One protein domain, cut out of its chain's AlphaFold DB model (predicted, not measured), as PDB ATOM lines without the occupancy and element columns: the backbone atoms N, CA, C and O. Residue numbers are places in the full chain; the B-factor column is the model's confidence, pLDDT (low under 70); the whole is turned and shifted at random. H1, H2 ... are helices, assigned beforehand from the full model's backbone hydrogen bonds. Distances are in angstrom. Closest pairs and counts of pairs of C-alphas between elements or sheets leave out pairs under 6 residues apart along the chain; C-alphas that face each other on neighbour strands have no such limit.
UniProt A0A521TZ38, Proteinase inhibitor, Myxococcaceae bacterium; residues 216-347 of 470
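This is residues 216 to 347 of the 470 residues of the protein "Proteinase inhibitor" of Myxococcaceae bacterium (UniProt A0A521TZ38). With little regular structure, this rounded body winds loops and short helices round the hairpin H5 and H6, with the longest helix, H2, steeply tilted to H6. Its 132 printed residues, 52 in seven named helices, H1 to H7 in order, hold no named strand: all helix. It is compact, radius of gyration of the C-alphas 14.2 A, spanning 41 by 35 by 31 A.

Start at H2, residues 232 to 246, close but not clearly touching H6, residues 318 to 331; closest C-alphas 241 and 321, 6.7 A. H5, residues 280 to 286, touches H6; closest C-alphas 286 and 325, 5.6 A. H7, residues 336 to 339, only just touches H5, with 3 C-alpha pairs within 8 A. H1, residues 227 to 230, touches H2 only at the corner. H4, residues 274 to 277, is near H2; H3, residues 251 to 254, touches no helix.

Find C-alpha 232 at (-62.868, -15.146, 91.413); H2 runs 20.6 A. H6 ends at (-54.454, -27.891, 83.834).

Uncut; links H3-H4 and H5-H6 are long; no printed residue is under 70.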
ATOM      1  N   ARG A 216     -33.213 -23.771  96.412       84.50
ATOM      2  CA  ARG A 216     -33.366 -24.394  95.100       84.50
ATOM      3  C   ARG A 216     -34.303 -23.515  94.303       84.50
ATOM      4  O   ARG A 216     -35.400 -23.248  94.784       84.50
ATOM      5  N   PRO A 217     -33.913 -23.065  93.108       85.25
ATOM      6  CA  PRO A 217     -34.815 -22.241  92.328       85.25
ATOM      7  C   PRO A 217     -36.103 -22.959  91.977       85.25
ATOM      8  O   PRO A 217     -36.135 -24.184  91.839       85.25
ATOM      9  N   ALA A 218     -37.148 -22.152  91.870       91.31
ATOM     10  CA  ALA A 218     -38.458 -22.599  91.469       91.31
ATOM     11  C   ALA A 218     -38.492 -23.079  90.015       91.31
ATOM     12  O   ALA A 218     -37.526 -22.901  89.263       91.31
ATOM     13  N   ALA A 219     -39.620 -23.672  89.624       89.44
ATOM     14  CA  ALA A 219     -39.897 -23.919  88.220       89.44
ATOM     15  C   ALA A 219     -39.763 -22.610  87.407       89.44
ATOM     16  O   ALA A 219     -40.044 -21.526  87.934       89.44
ATOM     17  N   PRO A 220     -39.303 -22.682  86.142       85.25
ATOM     18  CA  PRO A 220     -39.183 -21.505  85.291       85.25
ATOM     19  C   PRO A 220     -40.503 -20.738  85.208       85.25
ATOM     20  O   PRO A 220     -41.567 -21.341  85.060       85.25
ATOM     21  N   ALA A 221     -40.422 -19.408  85.273       83.44
ATOM     22  CA  ALA A 221     -41.596 -18.556  85.157       83.44
ATOM     23  C   ALA A 221     -42.329 -18.817  83.834       83.44
ATOM     24  O   ALA A 221     -41.703 -18.971  82.779       83.44
ATOM     25  N   ARG A 222     -43.666 -18.837  83.880       83.19
ATOM     26  CA  ARG A 222     -44.477 -18.902  82.662       83.19
ATOM     27  C   ARG A 222     -44.291 -17.623  81.845       83.19
ATOM     28  O   ARG A 222     -44.252 -16.525  82.393       83.19
ATOM     29  N   ALA A 223     -44.216 -17.774  80.523       80.25
ATOM     30  CA  ALA A 223     -44.092 -16.646  79.597       80.25
ATOM     31  C   ALA A 223     -45.373 -15.797  79.511       80.25
ATOM     32  O   ALA A 223     -45.320 -14.633  79.121       80.25
ATOM     33  N   THR A 224     -46.521 -16.377  79.859       86.38
ATOM     34  CA  THR A 224     -47.836 -15.738  79.804       86.38
ATOM     35  C   THR A 224     -48.461 -15.689  81.199       86.38
ATOM     36  O   THR A 224     -48.375 -16.679  81.932       86.38
ATOM     37  N   PRO A 225     -49.095 -14.563  81.586       88.31
ATOM     38  CA  PRO A 225     -49.861 -14.491  82.825       88.31
ATOM     39  C   PRO A 225     -50.968 -15.551  82.865       88.31
ATOM     40  O   PRO A 225     -51.648 -15.781  81.864       88.31
ATOM     41  N   ASP A 226     -51.171 -16.175  84.026       93.56
ATOM     42  CA  ASP A 226     -52.225 -17.176  84.199       93.56
ATOM     43  C   ASP A 226     -53.611 -16.512  84.192       93.56
ATOM     44  O   ASP A 226     -53.992 -15.805  85.129       93.56
ATOM     45  N   ALA A 227     -54.382 -16.755  83.127       95.19
ATOM     46  CA  ALA A 227     -55.722 -16.201  82.947       95.19
ATOM     47  C   ALA A 227     -56.707 -16.619  84.056       95.19
ATOM     48  O   ALA A 227     -57.687 -15.914  84.288       95.19
ATOM     49  N   ARG A 228     -56.437 -17.715  84.784       96.25
ATOM     50  CA  ARG A 228     -57.271 -18.164  85.912       96.25
ATOM     51  C   ARG A 228     -57.271 -17.174  87.073       96.25
ATOM     52  O   ARG A 228     -58.209 -17.169  87.857       96.25
ATOM     53  N   LEU A 229     -56.290 -16.273  87.152       96.75
ATOM     54  CA  LEU A 229     -56.305 -15.178  88.129       96.75
ATOM     55  C   LEU A 229     -57.427 -14.152  87.887       96.75
ATOM     56  O   LEU A 229     -57.645 -13.295  88.736       96.75
ATOM     57  N   GLN A 230     -58.134 -14.227  86.754       97.69
ATOM     58  CA  GLN A 230     -59.345 -13.441  86.495       97.69
ATOM     59  C   GLN A 230     -60.630 -14.153  86.958       97.69
ATOM     60  O   GLN A 230     -61.691 -13.534  86.975       97.69
ATOM     61  N   ASP A 231     -60.558 -15.436  87.332       98.12
ATOM     62  CA  ASP A 231     -61.689 -16.187  87.881       98.12
ATOM     63  C   ASP A 231     -61.733 -16.021  89.413       98.12
ATOM     64  O   ASP A 231     -60.846 -16.526  90.113       98.12
ATOM     65  N   PRO A 232     -62.764 -15.355  89.971       98.31
ATOM     66  CA  PRO A 232     -62.868 -15.146  91.413       98.31
ATOM     67  C   PRO A 232     -62.971 -16.457  92.205       98.31
ATOM     68  O   PRO A 232     -62.547 -16.497  93.359       98.31
ATOM     69  N   THR A 233     -63.484 -17.534  91.603       98.19
ATOM     70  CA  THR A 233     -63.580 -18.852  92.247       98.19
ATOM     71  C   THR A 233     -62.193 -19.450  92.440       98.19
ATOM     72  O   THR A 233     -61.844 -19.873  93.543       98.19
ATOM     73  N   TYR A 234     -61.375 -19.430  91.385       98.38
ATOM     74  CA  TYR A 234     -59.993 -19.890  91.450       98.38
ATOM     75  C   TYR A 234     -59.170 -19.052  92.429       98.38
ATOM     76  O   TYR A 234     -58.444 -19.605  93.251       98.38
ATOM     77  N   VAL A 235     -59.308 -17.724  92.390       98.38
ATOM     78  CA  VAL A 235     -58.577 -16.822  93.293       98.38
ATOM     79  C   VAL A 235     -58.947 -17.071  94.757       98.38
ATOM     80  O   VAL A 235     -58.056 -17.102  95.606       98.38
ATOM     81  N   ALA A 236     -60.229 -17.291  95.063       98.62
ATOM     82  CA  ALA A 236     -60.666 -17.623  96.416       98.62
ATOM     83  C   ALA A 236     -60.090 -18.968  96.895       98.62
ATOM     84  O   ALA A 236     -59.616 -19.064  98.030       98.62
ATOM     85  N   GLU A 237     -60.076 -19.987  96.033       98.69
ATOM     86  CA  GLU A 237     -59.497 -21.293  96.362       98.69
ATOM     87  C   GLU A 237     -57.976 -21.207  96.540       98.69
ATOM     88  O   GLU A 237     -57.444 -21.695  97.534       98.69
ATOM     89  N   LEU A 238     -57.274 -20.508  95.642       98.56
ATOM     90  CA  LEU A 238     -55.834 -20.262  95.728       98.56
ATOM     91  C   LEU A 238     -55.464 -19.514  97.018       98.56
ATOM     92  O   LEU A 238     -54.441 -19.822  97.636       98.56
ATOM     93  N   ALA A 239     -56.285 -18.544  97.432       98.44
ATOM     94  CA  ALA A 239     -56.106 -17.811  98.683       98.44
ATOM     95  C   ALA A 239     -56.310 -18.710  99.912       98.44
ATOM     96  O   ALA A 239     -55.531 -18.627 100.863       98.44
ATOM     97  N   TRP A 240     -57.302 -19.605  99.882       98.62
ATOM     98  CA  TRP A 240     -57.476 -20.609 100.933       98.62
ATOM     99  C   TRP A 240     -56.289 -21.582 100.982       98.62
ATOM    100  O   TRP A 240     -55.707 -21.772 102.044       98.62
ATOM    101  N   VAL A 241     -55.844 -22.133  99.848       98.62
ATOM    102  CA  VAL A 241     -54.666 -23.022  99.790       98.62
ATOM    103  C   VAL A 241     -53.427 -22.327 100.351       98.62
ATOM    104  O   VAL A 241     -52.692 -22.909 101.151       98.62
ATOM    105  N   ARG A 242     -53.217 -21.058  99.985       98.50
ATOM    106  CA  ARG A 242     -52.142 -20.230 100.531       98.50
ATOM    107  C   ARG A 242     -52.227 -20.105 102.050       98.50
ATOM    108  O   ARG A 242     -51.208 -20.312 102.703       98.50
ATOM    109  N   SER A 243     -53.401 -19.820 102.612       98.56
ATOM    110  CA  SER A 243     -53.544 -19.667 104.065       98.56
ATOM    111  C   SER A 243     -53.263 -20.967 104.823       98.56
ATOM    112  O   SER A 243     -52.625 -20.928 105.872       98.56
ATOM    113  N   GLN A 244     -53.641 -22.126 104.271       98.69
ATOM    114  CA  GLN A 244     -53.303 -23.429 104.859       98.69
ATOM    115  C   GLN A 244     -51.788 -23.665 104.882       98.69
ATOM    116  O   GLN A 244     -51.231 -24.098 105.890       98.69
ATOM    117  N   VAL A 245     -51.099 -23.350 103.778       98.31
ATOM    118  CA  VAL A 245     -49.639 -23.484 103.699       98.31
ATOM    119  C   VAL A 245     -48.954 -22.501 104.644       98.31
ATOM    120  O   VAL A 245     -48.014 -22.897 105.333       98.31
ATOM    121  N   GLU A 246     -49.437 -21.260 104.724       98.50
ATOM    122  CA  GLU A 246     -48.909 -20.228 105.621       98.50
ATOM    123  C   GLU A 246     -49.093 -20.558 107.108       98.50
ATOM    124  O   GLU A 246     -48.236 -20.200 107.919       98.50
ATOM    125  N   ALA A 247     -50.144 -21.300 107.456       98.62
ATOM    126  CA  ALA A 247     -50.374 -21.824 108.799       98.62
ATOM    127  C   ALA A 247     -49.483 -23.032 109.151       98.62
ATOM    128  O   ALA A 247     -49.484 -23.486 110.294       98.62
ATOM    129  N   SER A 248     -48.687 -23.553 108.215       98.25
ATOM    130  CA  SER A 248     -47.866 -24.752 108.417       98.25
ATOM    131  C   SER A 248     -46.363 -24.483 108.373       98.25
ATOM    132  O   SER A 248     -45.894 -23.520 107.765       98.25
ATOM    133  N   ALA A 249     -45.578 -25.411 108.924       97.25
ATOM    134  CA  ALA A 249     -44.116 -25.357 108.900       97.25
ATOM    135  C   ALA A 249     -43.492 -25.340 107.487       97.25
ATOM    136  O   ALA A 249     -42.295 -25.080 107.348       97.25
ATOM    137  N   CYS A 250     -44.274 -25.570 106.420       96.38
ATOM    138  CA  CYS A 250     -43.815 -25.430 105.037       96.38
ATOM    139  C   CYS A 250     -43.184 -24.053 104.772       96.38
ATOM    140  O   CYS A 250     -42.182 -23.972 104.055       96.38
ATOM    141  N   VAL A 251     -43.688 -22.980 105.395       97.69
ATOM    142  CA  VAL A 251     -43.137 -21.623 105.219       97.69
ATOM    143  C   VAL A 251     -41.666 -21.521 105.604       97.69
ATOM    144  O   VAL A 251     -40.933 -20.734 105.013       97.69
ATOM    145  N   CYS A 252     -41.176 -22.366 106.514       96.50
ATOM    146  CA  CYS A 252     -39.781 -22.338 106.950       96.50
ATOM    147  C   CYS A 252     -38.774 -22.621 105.825       96.50
ATOM    148  O   CYS A 252     -37.600 -22.270 105.966       96.50
ATOM    149  N   CYS A 253     -39.228 -23.233 104.723       94.75
ATOM    150  CA  CYS A 253     -38.437 -23.495 103.517       94.75
ATOM    151  C   CYS A 253     -39.040 -22.877 102.239       94.75
ATOM    152  O   CYS A 253     -38.337 -22.769 101.235       94.75
ATOM    153  N   HIS A 254     -40.323 -22.503 102.260       96.44
ATOM    154  CA  HIS A 254     -41.110 -22.140 101.076       96.44
ATOM    155  C   HIS A 254     -41.745 -20.743 101.158       96.44
ATOM    156  O   HIS A 254     -42.747 -20.469 100.501       96.44
ATOM    157  N   ALA A 255     -41.193 -19.845 101.967       96.19
ATOM    158  CA  ALA A 255     -41.555 -18.432 101.944       96.19
ATOM    159  C   ALA A 255     -40.294 -17.580 102.059       96.19
ATOM    160  O   ALA A 255     -39.437 -17.864 102.898       96.19
ATOM    161  N   THR A 256     -40.186 -16.530 101.243       94.19
ATOM    162  CA  THR A 256     -38.980 -15.689 101.182       94.19
ATOM    163  C   THR A 256     -38.619 -15.091 102.542       94.19
ATOM    164  O   THR A 256     -37.452 -15.098 102.924       94.19
ATOM    165  N   ARG A 257     -39.627 -14.668 103.316       94.50
ATOM    166  CA  ARG A 257     -39.472 -14.057 104.649       94.50
ATOM    167  C   ARG A 257     -38.817 -14.958 105.703       94.50
ATOM    168  O   ARG A 257     -38.233 -14.459 106.657       94.50
ATOM    169  N   THR A 258     -38.932 -16.274 105.554       93.31
ATOM    170  CA  THR A 258     -38.518 -17.274 106.554       93.31
ATOM    171  C   THR A 258     -37.444 -18.211 106.028       93.31
ATOM    172  O   THR A 258     -37.012 -19.099 106.760       93.31
ATOM    173  N   SER A 259     -36.983 -18.033 104.790       91.00
ATOM    174  CA  SER A 259     -35.903 -18.810 104.185       91.00
ATOM    175  C   SER A 259     -34.649 -17.932 104.012       91.00
ATOM    176  O   SER A 259     -34.556 -17.218 103.013       91.00
ATOM    177  N   PRO A 260     -33.674 -17.968 104.946       85.62
ATOM    178  CA  PRO A 260     -32.532 -17.043 104.951       85.62
ATOM    179  C   PRO A 260     -31.701 -17.023 103.662       85.62
ATOM    180  O   PRO A 260     -31.238 -15.970 103.242       85.62
ATOM    181  N   ALA A 261     -31.522 -18.181 103.024       84.50
ATOM    182  CA  ALA A 261     -30.766 -18.319 101.776       84.50
ATOM    183  C   ALA A 261     -31.656 -18.290 100.515       84.50
ATOM    184  O   ALA A 261     -31.181 -18.566  99.414       84.50
ATOM    185  N   GLY A 262     -32.942 -17.974 100.676       90.06
ATOM    186  CA  GLY A 262     -33.974 -18.073  99.648       90.06
ATOM    187  C   GLY A 262     -34.762 -19.393  99.696       90.06
ATOM    188  O   GLY A 262     -34.332 -20.352 100.351       90.06
ATOM    189  N   PRO A 263     -35.926 -19.458  99.021       92.88
ATOM    190  CA  PRO A 263     -36.807 -20.617  99.105       92.88
ATOM    191  C   PRO A 263     -36.259 -21.876  98.425       92.88
ATOM    192  O   PRO A 263     -35.355 -21.831  97.585       92.88
ATOM    193  N   SER A 264     -36.859 -23.019  98.757       89.69
ATOM    194  CA  SER A 264     -36.526 -24.316  98.169       89.69
ATOM    195  C   SER A 264     -37.617 -24.799  97.206       89.69
ATOM    196  O   SER A 264     -38.711 -25.142  97.627       89.69
ATOM    197  N   ASN A 265     -37.320 -24.881  95.909       89.94
ATOM    198  CA  ASN A 265     -38.141 -25.398  94.798       89.94
ATOM    199  C   ASN A 265     -39.473 -24.694  94.491       89.94
ATOM    200  O   ASN A 265     -39.919 -24.774  93.358       89.94
ATOM    201  N   TRP A 266     -40.152 -24.090  95.455       94.38
ATOM    202  CA  TRP A 266     -41.409 -23.357  95.279       94.38
ATOM    203  C   TRP A 266     -41.594 -22.418  96.466       94.38
ATOM    204  O   TRP A 266     -40.972 -22.627  97.516       94.38
ATOM    205  N   PHE A 267     -42.413 -21.378  96.303       95.62
ATOM    206  CA  PHE A 267     -42.657 -20.433  97.386       95.62
ATOM    207  C   PHE A 267     -44.013 -19.743  97.316       95.62
ATOM    208  O   PHE A 267     -44.503 -19.397  96.244       95.62
ATOM    209  N   VAL A 268     -44.616 -19.570  98.491       96.44
ATOM    210  CA  VAL A 268     -46.010 -19.134  98.661       96.44
ATOM    211  C   VAL A 268     -46.213 -17.633  98.435       96.44
ATOM    212  O   VAL A 268     -47.305 -17.179  98.109       96.44
ATOM    213  N   ASP A 269     -45.147 -16.853  98.585       94.38
ATOM    214  CA  ASP A 269     -45.128 -15.401  98.439       94.38
ATOM    215  C   ASP A 269     -44.637 -14.927  97.064       94.38
ATOM    216  O   ASP A 269     -44.349 -13.745  96.877       94.38
ATOM    217  N   ALA A 270     -44.598 -15.828  96.078       93.75
ATOM    218  CA  ALA A 270     -44.343 -15.464  94.693       93.75
ATOM    219  C   ALA A 270     -45.435 -14.533  94.136       93.75
ATOM    220  O   ALA A 270     -46.617 -14.711  94.448       93.75
ATOM    221  N   PRO A 271     -45.072 -13.549  93.289       89.88
ATOM    222  CA  PRO A 271     -46.054 -12.718  92.607       89.88
ATOM    223  C   PRO A 271     -46.866 -13.537  91.590       89.88
ATOM    224  O   PRO A 271     -46.381 -14.519  91.030       89.88
ATOM    225  N   GLY A 272     -48.092 -13.091  91.305       92.12
ATOM    226  CA  GLY A 272     -48.985 -13.772  90.366       92.12
ATOM    227  C   GLY A 272     -49.510 -15.100  90.913       92.12
ATOM    228  O   GLY A 272     -49.874 -15.198  92.086       92.12
ATOM    229  N   ASN A 273     -49.588 -16.122  90.057       95.75
ATOM    230  CA  ASN A 273     -50.033 -17.444  90.473       95.75
ATOM    231  C   ASN A 273     -48.852 -18.219  91.061       95.75
ATOM    232  O   ASN A 273     -48.067 -18.826  90.334       95.75
ATOM    233  N   TRP A 274     -48.729 -18.228  92.386       95.81
ATOM    234  CA  TRP A 274     -47.616 -18.899  93.058       95.81
ATOM    235  C   TRP A 274     -47.559 -20.417  92.804       95.81
ATOM    236  O   TRP A 274     -46.487 -21.012  92.947       95.81
ATOM    237  N   MET A 275     -48.648 -21.040  92.331       96.88
ATOM    238  CA  MET A 275     -48.631 -22.429  91.851       96.88
ATOM    239  C   MET A 275     -47.639 -22.649  90.709       96.88
ATOM    240  O   MET A 275     -47.076 -23.737  90.589       96.88
ATOM    241  N   ASP A 276     -47.359 -21.627  89.902       95.25
ATOM    242  CA  ASP A 276     -46.397 -21.716  88.803       95.25
ATOM    243  C   ASP A 276     -44.958 -21.908  89.276       95.25
ATOM    244  O   ASP A 276     -44.123 -22.369  88.505       95.25
ATOM    245  N   THR A 277     -44.672 -21.646  90.554       95.38
ATOM    246  CA  THR A 277     -43.351 -21.925  91.126       95.38
ATOM    247  C   THR A 277     -43.098 -23.415  91.349       95.38
ATOM    248  O   THR A 277     -41.942 -23.824  91.428       95.38
ATOM    249  N   PHE A 278     -44.140 -24.252  91.414       96.12
ATOM    250  CA  PHE A 278     -43.972 -25.693  91.589       96.12
ATOM    251  C   PHE A 278     -43.521 -26.390  90.309       96.12
ATOM    252  O   PHE A 278     -44.118 -26.231  89.240       96.12
ATOM    253  N   PHE A 279     -42.570 -27.307  90.466       94.19
ATOM    254  CA  PHE A 279     -42.404 -28.423  89.540       94.19
ATOM    255  C   PHE A 279     -43.576 -29.411  89.658       94.19
ATOM    256  O   PHE A 279     -44.197 -29.544  90.715       94.19
ATOM    257  N   ASP A 280     -43.835 -30.156  88.584       95.62
ATOM    258  CA  ASP A 280     -44.951 -31.105  88.499       95.62
ATOM    259  C   ASP A 280     -44.923 -32.167  89.616       95.62
ATOM    260  O   ASP A 280     -45.966 -32.524  90.154       95.62
ATOM    261  N   ASN A 281     -43.740 -32.623  90.040       93.69
ATOM    262  CA  ASN A 281     -43.606 -33.563  91.158       93.69
ATOM    263  C   ASN A 281     -43.992 -32.950  92.519       93.69
ATOM    264  O   ASN A 281     -44.487 -33.659  93.391       93.69
ATOM    265  N   GLY A 282     -43.790 -31.643  92.707       94.69
ATOM    266  CA  GLY A 282     -44.227 -30.927  93.903       94.69
ATOM    267  C   GLY A 282     -45.747 -30.767  93.949       94.69
ATOM    268  O   GLY A 282     -46.349 -30.964  95.003       94.69
ATOM    269  N   LEU A 283     -46.381 -30.509  92.800       97.81
ATOM    270  CA  LEU A 283     -47.842 -30.551  92.709       97.81
ATOM    271  C   LEU A 283     -48.378 -31.968  92.939       97.81
ATOM    272  O   LEU A 283     -49.371 -32.135  93.638       97.81
ATOM    273  N   ALA A 284     -47.712 -32.998  92.405       97.81
ATOM    274  CA  ALA A 284     -48.105 -34.396  92.598       97.81
ATOM    275  C   ALA A 284     -48.039 -34.833  94.069       97.81
ATOM    276  O   ALA A 284     -48.870 -35.626  94.514       97.81
ATOM    277  N   LEU A 285     -47.100 -34.277  94.840       96.44
ATOM    278  CA  LEU A 285     -47.071 -34.422  96.292       96.44
ATOM    279  C   LEU A 285     -48.315 -33.788  96.942       96.44
ATOM    280  O   LEU A 285     -48.993 -34.446  97.728       96.44
ATOM    281  N   GLY A 286     -48.669 -32.549  96.585       97.31
ATOM    282  CA  GLY A 286     -49.903 -31.906  97.060       97.31
ATOM    283  C   GLY A 286     -51.179 -32.655  96.655       97.31
ATOM    284  O   GLY A 286     -52.117 -32.759  97.437       97.31
ATOM    285  N   ALA A 287     -51.190 -33.269  95.473       98.19
ATOM    286  CA  ALA A 287     -52.302 -34.061  94.948       98.19
ATOM    287  C   ALA A 287     -52.478 -35.435  95.626       98.19
ATOM    288  O   ALA A 287     -53.458 -36.130  95.336       98.19
ATOM    289  N   GLY A 288     -51.525 -35.851  96.469       97.00
ATOM    290  CA  GLY A 288     -51.498 -37.188  97.069       97.00
ATOM    291  C   GLY A 288     -51.118 -38.300  96.089       97.00
ATOM    292  O   GLY A 288     -51.433 -39.467  96.316       97.00
ATOM    293  N   TRP A 289     -50.498 -37.961  94.957       97.75
ATOM    294  CA  TRP A 289     -50.069 -38.935  93.947       97.75
ATOM    295  C   TRP A 289     -48.655 -39.461  94.200       97.75
ATOM    296  O   TRP A 289     -48.328 -40.550  93.736       97.75
ATOM    297  N   VAL A 290     -47.846 -38.715  94.955       95.75
ATOM    298  CA  VAL A 290     -46.516 -39.120  95.429       95.75
ATOM    299  C   VAL A 290     -46.555 -39.264  96.945       95.75
ATOM    300  O   VAL A 290     -46.996 -38.352  97.641       95.75
ATOM    301  N   ASP A 291     -46.072 -40.399  97.450       93.12
ATOM    302  CA  ASP A 291     -46.037 -40.690  98.884       93.12
ATOM    303  C   ASP A 291     -45.153 -39.682  99.637       93.12
ATOM    304  O   ASP A 291     -44.003 -39.444  99.266       93.12
ATOM    305  N   SER A 292     -45.692 -39.094 100.702       92.38
ATOM    306  CA  SER A 292     -45.000 -38.153 101.585       92.38
ATOM    307  C   SER A 292     -44.928 -38.637 103.035       92.38
ATOM    308  O   SER A 292     -44.661 -37.831 103.928       92.38
ATOM    309  N   THR A 293     -45.181 -39.926 103.287       91.44
ATOM    310  CA  THR A 293     -45.216 -40.527 104.631       91.44
ATOM    311  C   THR A 293     -43.948 -40.210 105.416       91.44
ATOM    312  O   THR A 293     -44.020 -39.877 106.594       91.44
ATOM    313  N   ALA A 294     -42.793 -40.184 104.748       89.69
ATOM    314  CA  ALA A 294     -41.493 -39.893 105.350       89.69
ATOM    315  C   ALA A 294     -41.351 -38.507 106.006       89.69
ATOM    316  O   ALA A 294     -40.321 -38.246 106.618       89.69
ATOM    317  N   LEU A 295     -42.330 -37.607 105.875       88.19
ATOM    318  CA  LEU A 295     -42.343 -36.320 106.578       88.19
ATOM    319  C   LEU A 295     -42.999 -36.390 107.966       88.19
ATOM    320  O   LEU A 295     -42.920 -35.414 108.712       88.19
ATOM    321  N   GLY A 296     -43.621 -37.520 108.313       89.81
ATOM    322  CA  GLY A 296     -44.376 -37.679 109.550       89.81
ATOM    323  C   GLY A 296     -45.645 -36.819 109.588       89.81
ATOM    324  O   GLY A 296     -45.851 -35.904 108.784       89.81
ATOM    325  N   ALA A 297     -46.529 -37.121 110.533       93.06
ATOM    326  CA  ALA A 297     -47.760 -36.369 110.740       93.06
ATOM    327  C   ALA A 297     -48.248 -36.489 112.186       93.06
ATOM    328  O   ALA A 297     -48.251 -37.575 112.765       93.06
ATOM    329  N   TYR A 298     -48.707 -35.370 112.741       94.56
ATOM    330  CA  TYR A 298     -49.555 -35.381 113.928       94.56
ATOM    331  C   TYR A 298     -51.001 -35.725 113.535       94.56
ATOM    332  O   TYR A 298     -51.431 -35.361 112.434       94.56
ATOM    333  N   PRO A 299     -51.774 -36.367 114.429       95.38
ATOM    334  CA  PRO A 299     -53.230 -36.390 114.325       95.38
ATOM    335  C   PRO A 299     -53.809 -34.966 114.295       95.38
ATOM    336  O   PRO A 299     -53.250 -34.058 114.919       95.38
ATOM    337  N   ALA A 300     -54.931 -34.766 113.598       96.88
ATOM    338  CA  ALA A 300     -55.528 -33.442 113.388       96.88
ATOM    339  C   ALA A 300     -55.843 -32.730 114.713       96.88
ATOM    340  O   ALA A 300     -55.548 -31.548 114.889       96.88
ATOM    341  N   GLU A 301     -56.370 -33.472 115.683       95.75
ATOM    342  CA  GLU A 301     -56.710 -33.003 117.024       95.75
ATOM    343  C   GLU A 301     -55.492 -32.549 117.846       95.75
ATOM    344  O   GLU A 301     -55.631 -31.765 118.783       95.75
ATOM    345  N   GLN A 302     -54.285 -32.988 117.476       96.12
ATOM    346  CA  GLN A 302     -53.027 -32.566 118.101       96.12
ATOM    347  C   GLN A 302     -52.328 -31.444 117.323       96.12
ATOM    348  O   GLN A 302     -51.310 -30.929 117.788       96.12
ATOM    349  N   ASN A 303     -52.861 -31.065 116.158       97.12
ATOM    350  CA  ASN A 303     -52.233 -30.162 115.198       97.12
ATOM    351  C   ASN A 303     -53.203 -29.085 114.698       97.12
ATOM    352  O   ASN A 303     -53.207 -28.730 113.522       97.12
ATOM    353  N   ASN A 304     -54.061 -28.594 115.595       97.62
ATOM    354  CA  ASN A 304     -54.977 -27.480 115.334       97.62
ATOM    355  C   ASN A 304     -55.941 -27.724 114.152       97.62
ATOM    356  O   ASN A 304     -56.303 -26.801 113.429       97.62
ATOM    357  N   GLY A 305     -56.345 -28.982 113.946       97.69
ATOM    358  CA  GLY A 305     -57.222 -29.414 112.856       97.69
ATOM    359  C   GLY A 305     -56.493 -29.785 111.563       97.69
ATOM    360  O   GLY A 305     -57.115 -30.355 110.672       97.69
ATOM    361  N   PHE A 306     -55.185 -29.527 111.452       98.31
ATOM    362  CA  PHE A 306     -54.415 -29.817 110.242       98.31
ATOM    363  C   PHE A 306     -53.984 -31.279 110.161       98.31
ATOM    364  O   PHE A 306     -53.390 -31.823 111.093       98.31
ATOM    365  N   ALA A 307     -54.169 -31.889 108.993       96.25
ATOM    366  CA  ALA A 307     -53.752 -33.261 108.722       96.25
ATOM    367  C   ALA A 307     -53.020 -33.400 107.379       96.25
ATOM    368  O   ALA A 307     -53.200 -32.606 106.458       96.25
ATOM    369  N   ARG A 308     -52.207 -34.460 107.261       93.00
ATOM    370  CA  ARG A 308     -51.476 -34.854 106.041       93.00
ATOM    371  C   ARG A 308     -51.873 -36.269 105.597       93.00
ATOM    372  O   ARG A 308     -51.030 -37.137 105.406       93.00
ATOM    373  N   THR A 309     -53.178 -36.532 105.534       90.69
ATOM    374  CA  THR A 309     -53.726 -37.875 105.257       90.69
ATOM    375  C   THR A 309     -53.948 -38.150 103.773       90.69
ATOM    376  O   THR A 309     -53.835 -39.291 103.346       90.69
ATOM    377  N   THR A 310     -54.295 -37.122 102.990       92.69
ATOM    378  CA  THR A 310     -54.613 -37.249 101.550       92.69
ATOM    379  C   THR A 310     -53.733 -36.360 100.674       92.69
ATOM    380  O   THR A 310     -53.372 -36.753  99.574       92.69
ATOM    381  N   SER A 311     -53.379 -35.170 101.163       94.75
ATOM    382  CA  SER A 311     -52.454 -34.243 100.512       94.75
ATOM    383  C   SER A 311     -51.107 -34.293 101.218       94.75
ATOM    384  O   SER A 311     -51.048 -34.365 102.448       94.75
ATOM    385  N   GLY A 312     -50.024 -34.200 100.448       93.31
ATOM    386  CA  GLY A 312     -48.685 -34.049 100.995       93.31
ATOM    387  C   GLY A 312     -48.430 -32.679 101.620       93.31
ATOM    388  O   GLY A 312     -47.456 -32.552 102.347       93.31
ATOM    389  N   LEU A 313     -49.273 -31.667 101.393       95.50
ATOM    390  CA  LEU A 313     -49.264 -30.402 102.139       95.50
ATOM    391  C   LEU A 313     -50.381 -30.430 103.197       95.50
ATOM    392  O   LEU A 313     -51.505 -30.810 102.852       95.50
ATOM    393  N   PRO A 314     -50.100 -30.058 104.461       95.94
ATOM    394  CA  PRO A 314     -51.087 -30.124 105.532       95.94
ATOM    395  C   PRO A 314     -52.192 -29.073 105.352       95.94
ATOM    396  O   PRO A 314     -51.926 -27.948 104.931       95.94
ATOM    397  N   SER A 315     -53.424 -29.433 105.707       98.12
ATOM    398  CA  SER A 315     -54.583 -28.527 105.737       98.12
ATOM    399  C   SER A 315     -55.653 -29.024 106.711       98.12
ATOM    400  O   SER A 315     -55.628 -30.188 107.122       98.12
ATOM    401  N   THR A 316     -56.608 -28.159 107.051       98.44
ATOM    402  CA  THR A 316     -57.823 -28.514 107.807       98.44
ATOM    403  C   THR A 316     -58.816 -29.345 106.987       98.44
ATOM    404  O   THR A 316     -59.622 -30.082 107.548       98.44
ATOM    405  N   ASP A 317     -58.716 -29.299 105.654       98.44
ATOM    406  CA  ASP A 317     -59.427 -30.183 104.722       98.44
ATOM    407  C   ASP A 317     -58.436 -30.804 103.713       98.44
ATOM    408  O   ASP A 317     -58.173 -30.228 102.644       98.44
ATOM    409  N   PRO A 318     -57.829 -31.964 104.041       97.50
ATOM    410  CA  PRO A 318     -56.838 -32.616 103.180       97.50
ATOM    411  C   PRO A 318     -57.395 -33.057 101.827       97.50
ATOM    412  O   PRO A 318     -56.653 -33.109 100.845       97.50
ATOM    413  N   ALA A 319     -58.692 -33.368 101.752       98.38
ATOM    414  CA  ALA A 319     -59.328 -33.809 100.518       98.38
ATOM    415  C   ALA A 319     -59.554 -32.630  99.562       98.38
ATOM    416  O   ALA A 319     -59.312 -32.765  98.361       98.38
ATOM    417  N   ARG A 320     -59.980 -31.467 100.073       98.38
ATOM    418  CA  ARG A 320     -60.070 -30.220  99.295       98.38
ATOM    419  C   ARG A 320     -58.705 -29.774  98.794       98.38
ATOM    420  O   ARG A 320     -58.567 -29.516  97.603       98.38
ATOM    421  N   MET A 321     -57.697 -29.797  99.667       98.69
ATOM    422  CA  MET A 321     -56.314 -29.492  99.297       98.69
ATOM    423  C   MET A 321     -55.817 -30.403  98.165       98.69
ATOM    424  O   MET A 321     -55.340 -29.917  97.141       98.69
ATOM    425  N   ALA A 322     -56.002 -31.722  98.296       98.62
ATOM    426  CA  ALA A 322     -55.597 -32.667  97.258       98.62
ATOM    427  C   ALA A 322     -56.319 -32.414  95.924       98.62
ATOM    428  O   ALA A 322     -55.674 -32.413  94.876       98.62
ATOM    429  N   ARG A 323     -57.635 -32.148  95.943       98.69
ATOM    430  CA  ARG A 323     -58.406 -31.833  94.726       98.69
ATOM    431  C   ARG A 323     -57.881 -30.591  94.010       98.69
ATOM    432  O   ARG A 323     -57.784 -30.617  92.787       98.69
ATOM    433  N   PHE A 324     -57.512 -29.543  94.745       98.75
ATOM    434  CA  PHE A 324     -56.925 -28.343  94.149       98.75
ATOM    435  C   PHE A 324     -55.635 -28.672  93.383       98.75
ATOM    436  O   PHE A 324     -55.515 -28.375  92.196       98.75
ATOM    437  N   PHE A 325     -54.698 -29.387  94.011       98.69
ATOM    438  CA  PHE A 325     -53.448 -29.786  93.351       98.69
ATOM    439  C   PHE A 325     -53.660 -30.746  92.168       98.69
ATOM    440  O   PHE A 325     -52.930 -30.681  91.177       98.69
ATOM    441  N   GLN A 326     -54.672 -31.616  92.226       98.69
ATOM    442  CA  GLN A 326     -55.061 -32.467  91.096       98.69
ATOM    443  C   GLN A 326     -55.566 -31.636  89.910       98.69
ATOM    444  O   GLN A 326     -55.233 -31.942  88.765       98.69
ATOM    445  N   GLN A 327     -56.324 -30.567  90.168       98.44
ATOM    446  CA  GLN A 327     -56.776 -29.633  89.135       98.44
ATOM    447  C   GLN A 327     -55.612 -28.822  88.550       98.44
ATOM    448  O   GLN A 327     -55.560 -28.654  87.332       98.44
ATOM    449  N   GLU A 328     -54.636 -28.407  89.367       98.06
ATOM    450  CA  GLU A 328     -53.400 -27.783  88.870       98.06
ATOM    451  C   GLU A 328     -52.634 -28.709  87.915       98.06
ATOM    452  O   GLU A 328     -52.177 -28.282  86.854       98.06
ATOM    453  N   LEU A 329     -52.523 -29.995  88.254       98.25
ATOM    454  CA  LEU A 329     -51.883 -30.998  87.399       98.25
ATOM    455  C   LEU A 329     -52.675 -31.257  86.116       98.25
ATOM    456  O   LEU A 329     -52.082 -31.306  85.038       98.25
ATOM    457  N   ALA A 330     -54.001 -31.365  86.208       97.94
ATOM    458  CA  ALA A 330     -54.866 -31.530  85.043       97.94
ATOM    459  C   ALA A 330     -54.757 -30.330  84.087       97.94
ATOM    460  O   ALA A 330     -54.636 -30.517  82.878       97.94
ATOM    461  N   HIS A 331     -54.693 -29.104  84.620       95.75
ATOM    462  CA  HIS A 331     -54.454 -27.891  83.834       95.75
ATOM    463  C   HIS A 331     -53.095 -27.920  83.106       95.75
ATOM    464  O   HIS A 331     -52.962 -27.366  82.016       95.75
ATOM    465  N   ARG A 332     -52.097 -28.621  83.660       95.00
ATOM    466  CA  ARG A 332     -50.788 -28.869  83.026       95.00
ATOM    467  C   ARG A 332     -50.759 -30.104  82.113       95.00
ATOM    468  O   ARG A 332     -49.689 -30.488  81.640       95.00
ATOM    469  N   GLY A 333     -51.901 -30.751  81.875       96.94
ATOM    470  CA  GLY A 333     -51.989 -31.968  81.065       96.94
ATOM    471  C   GLY A 333     -51.283 -33.170  81.700       96.94
ATOM    472  O   GLY A 333     -50.721 -34.002  80.989       96.94
ATOM    473  N   ARG A 334     -51.247 -33.240  83.036       98.00
ATOM    474  CA  ARG A 334     -50.691 -34.366  83.797       98.00
ATOM    475  C   ARG A 334     -51.800 -35.233  84.373       98.00
ATOM    476  O   ARG A 334     -52.844 -34.737  84.788       98.00
ATOM    477  N   THR A 335     -51.526 -36.529  84.447       97.88
ATOM    478  CA  THR A 335     -52.396 -37.529  85.076       97.88
ATOM    479  C   THR A 335     -51.661 -38.218  86.223       97.88
ATOM    480  O   THR A 335     -50.447 -38.064  86.372       97.88
ATOM    481  N   ARG A 336     -52.370 -39.014  87.029       97.50
ATOM    482  CA  ARG A 336     -51.748 -39.779  88.119       97.50
ATOM    483  C   ARG A 336     -50.675 -40.739  87.601       97.50
ATOM    484  O   ARG A 336     -49.614 -40.869  88.206       97.50
ATOM    485  N   GLU A 337     -50.918 -41.346  86.446       97.19
ATOM    486  CA  GLU A 337     -50.013 -42.284  85.776       97.19
ATOM    487  C   GLU A 337     -48.688 -41.617  85.388       97.19
ATOM    488  O   GLU A 337     -47.654 -42.281  85.380       97.19
ATOM    489  N   SER A 338     -48.687 -40.294  85.165       95.69
ATOM    490  CA  SER A 338     -47.465 -39.515  84.897       95.69
ATOM    491  C   SER A 338     -46.444 -39.594  86.043       95.69
ATOM    492  O   SER A 338     -45.271 -39.290  85.838       95.69
ATOM    493  N   PHE A 339     -46.871 -40.010  87.242       96.62
ATOM    494  CA  PHE A 339     -46.040 -40.082  88.443       96.62
ATOM    495  C   PHE A 339     -45.888 -41.498  89.008       96.62
ATOM    496  O   PHE A 339     -45.285 -41.645  90.067       96.62
ATOM    497  N   ALA A 340     -46.355 -42.542  88.312       92.81
ATOM    498  CA  ALA A 340     -46.353 -43.921  88.818       92.81
ATOM    499  C   ALA A 340     -44.956 -44.449  89.207       92.81
ATOM    500  O   ALA A 340     -44.835 -45.303  90.080       92.81
ATOM    501  N   THR A 341     -43.897 -43.929  88.582       89.44
ATOM    502  CA  THR A 341     -42.499 -44.287  88.875       89.44
ATOM    503  C   THR A 341     -41.770 -43.240  89.719       89.44
ATOM    504  O   THR A 341     -40.553 -43.330  89.885       89.44
ATOM    505  N   THR A 342     -42.467 -42.212  90.206       90.62
ATOM    506  CA  THR A 342     -41.852 -41.171  91.035       90.62
ATOM    507  C   THR A 342     -41.567 -41.746  92.421       90.62
ATOM    508  O   THR A 342     -42.495 -42.227  93.071       90.62
ATOM    509  N   PRO A 343     -40.311 -41.709  92.902       88.88
ATOM    510  CA  PRO A 343     -39.989 -42.198  94.235       88.88
ATOM    511  C   PRO A 343     -40.734 -41.418  95.328       88.88
ATOM    512  O   PRO A 343     -41.003 -40.226  95.140       88.88
ATOM    513  N   PRO A 344     -40.995 -42.039  96.493       90.75
ATOM    514  CA  PRO A 344     -41.529 -41.334  97.649       90.75
ATOM    515  C   PRO A 344     -40.701 -40.099  98.016       90.75
ATOM    516  O   PRO A 344     -39.464 -40.085  97.946       90.75
ATOM    517  N   PHE A 345     -41.390 -39.048  98.438       88.19
ATOM    518  CA  PHE A 345     -40.772 -37.818  98.893       88.19
ATOM    519  C   PHE A 345     -40.143 -37.998 100.275       88.19
ATOM    520  O   PHE A 345     -40.672 -38.691 101.136       88.19
ATOM    521  N   GLY A 346     -39.016 -37.322 100.510       81.50
ATOM    522  CA  GLY A 346     -38.270 -37.383 101.773       81.50
ATOM    523  C   GLY A 346     -36.789 -37.704 101.581       81.50
ATOM    524  O   GLY A 346     -35.978 -37.435 102.471       81.50
ATOM    525  N   GLY A 347     -36.402 -38.179 100.394       81.31
ATOM    526  CA  GLY A 347     -35.009 -38.477 100.061       81.31
ATOM    527  C   GLY A 347     -34.450 -39.578 100.976       81.31
ATOM    528  O   GLY A 347     -35.066 -40.639 101.060       81.31
TER     529      GLY A 347